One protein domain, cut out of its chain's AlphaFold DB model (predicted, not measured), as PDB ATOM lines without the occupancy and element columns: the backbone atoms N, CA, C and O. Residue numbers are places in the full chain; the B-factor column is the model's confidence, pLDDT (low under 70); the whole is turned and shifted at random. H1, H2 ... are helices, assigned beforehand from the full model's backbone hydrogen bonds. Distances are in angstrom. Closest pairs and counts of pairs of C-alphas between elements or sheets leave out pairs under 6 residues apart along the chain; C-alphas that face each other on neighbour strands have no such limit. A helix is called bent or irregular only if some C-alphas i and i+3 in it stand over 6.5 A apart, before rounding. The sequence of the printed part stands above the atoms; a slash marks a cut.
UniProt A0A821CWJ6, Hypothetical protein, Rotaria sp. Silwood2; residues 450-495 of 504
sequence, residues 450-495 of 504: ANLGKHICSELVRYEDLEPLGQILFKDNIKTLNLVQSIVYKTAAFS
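Overview. This is residues 450 to 495 of the 504 residues of the protein "Hypothetical protein" of Rotaria sp. Silwood2 (UniProt A0A821CWJ6). This domain has little regular structure: a long winding stretch, residues 450 to 467, leads to a short helix, H1, near one end of the long axis, and residues 474 to 482 then fold back to a longer helix, H2, which stays apart from H1. The printed part has 46 residues, with two named helices, H1 then H2, and no named strand; the class is all helix, though these helices hold only 18 residues. It is only just compact, close to loose, with a radius of gyration of the C-alphas of 11.0 A and spans of 31 by 24 by 14 A.

Along the chain. Residues 450 to 467 hold no named element; C-alpha 450 is at (412.623, 296.641, 315.334). H1, residues 468 to 473, begins with C-alpha 468 at (411.879, 320.342, 298.862) and is 8.8 A long. H2, residues 483 to 494, is 17.8 A long and ends with C-alpha 494 at (401.209, 315.906, 303.678).

Arrangement. H1 and H2 are apart, joined by a short link of 9 residues. H2 is irregular: C-alphas 487 and 490 are 7.2 A apart. In H1 every O i to N i+4 pair is within hydrogen-bond range; in H2, 6 of 8 are.

Size, cuts and confidence. The two C-alphas farthest apart, those of Asn 451 and Ile 472, are 32.2 A apart. The printed part has no cut. The mean pLDDT of the printed part is 81.6, and residues 450 to 458 are under 70.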
ATOM      1  N   ALA A 450     413.037 298.035 315.521       66.69
ATOM      2  CA  ALA A 450     412.623 296.641 315.334       66.69
ATOM      3  C   ALA A 450     411.418 296.227 316.202       66.69
ATOM      4  O   ALA A 450     410.696 295.300 315.841       66.69
ATOM      5  N   ASN A 451     411.205 296.911 317.331       66.50
ATOM      6  CA  ASN A 451     410.096 296.654 318.250       66.50
ATOM      7  C   ASN A 451     408.848 297.470 317.879       66.50
ATOM      8  O   ASN A 451     407.759 297.173 318.370       66.50
ATOM      9  N   LEU A 452     408.984 298.485 317.017       66.31
ATOM     10  CA  LEU A 452     407.839 299.155 316.414       66.31
ATOM     11  C   LEU A 452     407.310 298.275 315.285       66.31
ATOM     12  O   LEU A 452     408.050 297.854 314.398       66.31
ATOM     13  N   GLY A 453     406.007 297.996 315.295       65.25
ATOM     14  CA  GLY A 453     405.375 297.310 314.174       65.25
ATOM     15  C   GLY A 453     405.673 298.049 312.864       65.25
ATOM     16  O   GLY A 453     405.560 299.274 312.806       65.25
ATOM     17  N   LYS A 454     406.012 297.307 311.800       63.03
ATOM     18  CA  LYS A 454     406.379 297.856 310.474       63.03
ATOM     19  C   LYS A 454     405.363 298.856 309.903       63.03
ATOM     20  O   LYS A 454     405.712 299.668 309.057       63.03
ATOM     21  N   HIS A 455     404.115 298.791 310.365       60.88
ATOM     22  CA  HIS A 455     403.023 299.676 309.966       60.88
ATOM     23  C   HIS A 455     403.099 301.093 310.563       60.88
ATOM     24  O   HIS A 455     402.407 301.973 310.066       60.88
ATOM     25  N   ILE A 456     403.908 301.322 311.605       65.88
ATOM     26  CA  ILE A 456     403.984 302.609 312.320       65.88
ATOM     27  C   ILE A 456     405.186 303.425 311.836       65.88
ATOM     28  O   ILE A 456     405.038 304.572 311.428       65.88
ATOM     29  N   CYS A 457     406.381 302.834 311.853       65.19
ATOM     30  CA  CYS A 457     407.599 303.454 311.338       65.19
ATOM     31  C   CYS A 457     408.598 302.349 311.001       65.19
ATOM     32  O   CYS A 457     409.037 301.629 311.894       65.19
ATOM     33  N   SER A 458     408.930 302.185 309.721       68.44
ATOM     34  CA  SER A 458     409.906 301.184 309.280       68.44
ATOM     35  C   SER A 458     411.341 301.684 309.419       68.44
ATOM     36  O   SER A 458     412.211 300.929 309.842       68.44
ATOM     37  N   GLU A 459     411.583 302.955 309.088       78.88
ATOM     38  CA  GLU A 459     412.904 303.589 309.056       78.88
ATOM     39  C   GLU A 459     412.794 305.067 309.451       78.88
ATOM     40  O   GLU A 459     411.726 305.671 309.319       78.88
ATOM     41  N   LEU A 460     413.889 305.644 309.954       84.62
ATOM     42  CA  LEU A 460     413.961 307.080 310.225       84.62
ATOM     43  C   LEU A 460     413.969 307.846 308.902       84.62
ATOM     44  O   LEU A 460     414.704 307.488 307.981       84.62
ATOM     45  N   VAL A 461     413.187 308.920 308.826       86.88
ATOM     46  CA  VAL A 461     413.134 309.762 307.628       86.88
ATOM     47  C   VAL A 461     414.479 310.465 307.480       86.88
ATOM     48  O   VAL A 461     414.916 311.208 308.368       86.88
ATOM     49  N   ARG A 462     415.163 310.198 306.368       88.12
ATOM     50  CA  ARG A 462     416.437 310.837 306.041       88.12
ATOM     51  C   ARG A 462     416.176 312.213 305.457       88.12
ATOM     52  O   ARG A 462     415.119 312.467 304.889       88.12
ATOM     53  N   TYR A 463     417.172 313.081 305.559       86.12
ATOM     54  CA  TYR A 463     417.110 314.415 304.969       86.12
ATOM     55  C   TYR A 463     416.766 314.388 303.466       86.12
ATOM     56  O   TYR A 463     415.968 315.192 303.000       86.12
ATOM     57  N   GLU A 464     417.318 313.423 302.727       86.75
ATOM     58  CA  GLU A 464     417.074 313.232 301.288       86.75
ATOM     59  C   GLU A 464     415.600 312.956 300.961       86.75
ATOM     60  O   GLU A 464     415.124 313.311 299.886       86.75
ATOM     61  N   ASP A 465     414.881 312.351 301.907       86.25
ATOM     62  CA  ASP A 465     413.492 311.928 301.754       86.25
ATOM     63  C   ASP A 465     412.504 313.026 302.230       86.25
ATOM     64  O   ASP A 465     411.287 312.818 302.240       86.25
ATOM     65  N   LEU A 466     413.013 314.202 302.635       85.75
ATOM     66  CA  LEU A 466     412.199 315.363 303.005       85.75
ATOM     67  C   LEU A 466     411.616 316.067 301.773       85.75
ATOM     68  O   LEU A 466     412.170 316.016 300.678       85.75
ATOM     69  N   GLU A 467     410.518 316.795 301.962       86.75
ATOM     70  CA  GLU A 467     409.944 317.674 300.943       86.75
ATOM     71  C   GLU A 467     410.939 318.789 300.549       86.75
ATOM     72  O   GLU A 467     411.699 319.237 301.411       86.75
ATOM     73  N   PRO A 468     410.938 319.304 299.299       87.25
ATOM     74  CA  PRO A 468     411.879 320.342 298.862       87.25
ATOM     75  C   PRO A 468     411.974 321.563 299.790       87.25
ATOM     76  O   PRO A 468     413.068 322.075 300.022       87.25
ATOM     77  N   LEU A 469     410.854 322.005 300.372       84.75
ATOM     78  CA  LEU A 469     410.849 323.083 301.367       84.75
ATOM     79  C   LEU A 469     411.514 322.659 302.685       84.75
ATOM     80  O   LEU A 469     412.309 323.412 303.247       84.75
ATOM     81  N   GLY A 470     411.243 321.438 303.152       81.56
ATOM     82  CA  GLY A 470     411.886 320.858 304.331       81.56
ATOM     83  C   GLY A 470     413.397 320.689 304.154       81.56
ATOM     84  O   GLY A 470     414.156 320.994 305.069       81.56
ATOM     85  N   GLN A 471     413.854 320.292 302.965       86.00
ATOM     86  CA  GLN A 471     415.281 320.187 302.650       86.00
ATOM     87  C   GLN A 471     415.980 321.550 302.730       86.00
ATOM     88  O   GLN A 471     417.055 321.669 303.309       86.00
ATOM     89  N   ILE A 472     415.354 322.611 302.218       86.25
ATOM     90  CA  ILE A 472     415.914 323.967 302.312       86.25
ATOM     91  C   ILE A 472     416.021 324.419 303.777       86.25
ATOM     92  O   ILE A 472     417.028 325.015 304.156       86.25
ATOM     93  N   LEU A 473     415.010 324.118 304.598       84.00
ATOM     94  CA  LEU A 473     414.952 324.523 306.007       84.00
ATOM     95  C   LEU A 473     415.935 323.755 306.903       84.00
ATOM     96  O   LEU A 473     416.498 324.338 307.826       84.00
ATOM     97  N   PHE A 474     416.156 322.468 306.634       83.69
ATOM     98  CA  PHE A 474     417.004 321.591 307.453       83.69
ATOM     99  C   PHE A 474     418.388 321.327 306.840       83.69
ATOM    100  O   PHE A 474     419.061 320.364 307.207       83.69
ATOM    101  N   LYS A 475     418.815 322.188 305.911       74.69
ATOM    102  CA  LYS A 475     420.048 322.052 305.121       74.69
ATOM    103  C   LYS A 475     421.323 321.992 305.968       74.69
ATOM    104  O   LYS A 475     422.291 321.339 305.575       74.69
ATOM    105  N   ASP A 476     421.308 322.628 307.136       72.38
ATOM    106  CA  ASP A 476     422.463 322.712 308.019       72.38
ATOM    107  C   ASP A 476     422.352 321.680 309.159       72.38
ATOM    108  O   ASP A 476     421.507 321.768 310.047       72.38
ATOM    109  N   ASN A 477     423.257 320.698 309.143       72.56
ATOM    110  CA  ASN A 477     423.561 319.747 310.226       72.56
ATOM    111  C   ASN A 477     422.533 318.651 310.586       72.56
ATOM    112  O   ASN A 477     422.806 317.883 311.513       72.56
ATOM    113  N   ILE A 478     421.419 318.477 309.865       83.06
ATOM    114  CA  ILE A 478     420.446 317.403 310.155       83.06
ATOM    115  C   ILE A 478     420.519 316.301 309.093       83.06
ATOM    116  O   ILE A 478     420.174 316.505 307.937       83.06
ATOM    117  N   LYS A 479     420.956 315.101 309.499       86.25
ATOM    118  CA  LYS A 479     421.047 313.923 308.609       86.25
ATOM    119  C   LYS A 479     419.748 313.111 308.564       86.25
ATOM    120  O   LYS A 479     419.372 312.596 307.514       86.25
ATOM    121  N   THR A 480     419.075 312.986 309.706       88.88
ATOM    122  CA  THR A 480     417.867 312.168 309.898       88.88
ATOM    123  C   THR A 480     416.955 312.811 310.937       88.88
ATOM    124  O   THR A 480     417.452 313.405 311.896       88.88
ATOM    125  N   LEU A 481     415.639 312.650 310.791       88.06
ATOM    126  CA  LEU A 481     414.661 313.052 311.806       88.06
ATOM    127  C   LEU A 481     414.696 312.112 313.028       88.06
ATOM    128  O   LEU A 481     415.064 310.941 312.915       88.06
ATOM    129  N   ASN A 482     414.275 312.602 314.201       88.62
ATOM    130  CA  ASN A 482     414.085 311.768 315.398       88.62
ATOM    131  C   ASN A 482     412.965 310.727 315.165       88.62
ATOM    132  O   ASN A 482     412.148 310.880 314.259       88.62
ATOM    133  N   LEU A 483     412.881 309.687 315.996       86.56
ATOM    134  CA  LEU A 483     411.856 308.643 315.926       86.56
ATOM    135  C   LEU A 483     410.439 309.228 315.938       86.56
ATOM    136  O   LEU A 483     409.649 308.929 315.049       86.56
ATOM    137  N   VAL A 484     410.133 310.108 316.900       88.38
ATOM    138  CA  VAL A 484     408.813 310.758 316.990       88.38
ATOM    139  C   VAL A 484     408.543 311.582 315.735       88.38
ATOM    140  O   VAL A 484     407.508 311.415 315.102       88.38
ATOM    141  N   GLN A 485     409.500 312.410 315.317       88.75
ATOM    142  CA  GLN A 485     409.367 313.234 314.114       88.75
ATOM    143  C   GLN A 485     409.142 312.378 312.862       88.75
ATOM    144  O   GLN A 485     408.274 312.704 312.066       88.75
ATOM    145  N   SER A 486     409.851 311.257 312.724       88.81
ATOM    146  CA  SER A 486     409.700 310.319 311.606       88.81
ATOM    147  C   SER A 486     408.316 309.665 311.578       88.81
ATOM    148  O   SER A 486     407.748 309.504 310.499       88.81
ATOM    149  N   ILE A 487     407.747 309.337 312.747       87.00
ATOM    150  CA  ILE A 487     406.387 308.784 312.864       87.00
ATOM    151  C   ILE A 487     405.348 309.806 312.392       87.00
ATOM    152  O   ILE A 487     404.466 309.465 311.606       87.00
ATOM    153  N   VAL A 488     405.445 311.057 312.855       89.56
ATOM    154  CA  VAL A 488     404.412 312.068 312.566       89.56
ATOM    155  C   VAL A 488     404.631 312.778 311.224       89.56
ATOM    156  O   VAL A 488     403.694 313.364 310.692       89.56
ATOM    157  N   TYR A 489     405.832 312.702 310.638       88.62
ATOM    158  CA  TYR A 489     406.220 313.456 309.439       88.62
ATOM    159  C   TYR A 489     405.213 313.334 308.293       88.62
ATOM    160  O   TYR A 489     404.833 314.342 307.708       88.62
ATOM    161  N   LYS A 490     404.725 312.120 308.001       87.44
ATOM    162  CA  LYS A 490     403.782 311.909 306.893       87.44
ATOM    163  C   LYS A 490     402.481 312.687 307.082       87.44
ATOM    164  O   LYS A 490     402.004 313.313 306.144       87.44
ATOM    165  N   THR A 491     401.925 312.657 308.289       88.25
ATOM    166  CA  THR A 491     400.685 313.371 308.601       88.25
ATOM    167  C   THR A 491     400.939 314.871 308.711       88.25
ATOM    168  O   THR A 491     400.144 315.647 308.212       88.25
ATOM    169  N   ALA A 492     402.061 315.290 309.298       88.31
ATOM    170  CA  ALA A 492     402.367 316.705 309.505       88.31
ATOM    171  C   ALA A 492     402.756 317.455 308.218       88.31
ATOM    172  O   ALA A 492     402.469 318.641 308.107       88.31
ATOM    173  N   ALA A 493     403.426 316.791 307.271       85.88
ATOM    174  CA  ALA A 493     403.867 317.411 306.021       85.88
ATOM    175  C   ALA A 493     402.818 317.310 304.905       85.88
ATOM    176  O   ALA A 493     402.653 318.246 304.131       85.88
ATOM    177  N   PHE A 494     402.096 316.184 304.817       88.31
ATOM    178  CA  PHE A 494     401.209 315.906 303.678       88.31
ATOM    179  C   PHE A 494     399.713 315.954 304.009       88.31
ATOM    180  O   PHE A 494     398.897 315.809 303.099       88.31
ATOM    181  N   SER A 495     399.329 316.137 305.276       89.88
ATOM    182  CA  SER A 495     397.926 316.237 305.689       89.88
ATOM    183  C   SER A 495     397.657 317.531 306.459       89.88
ATOM    184  O   SER A 495     398.480 317.991 307.242       89.88
TER     185      SER A 495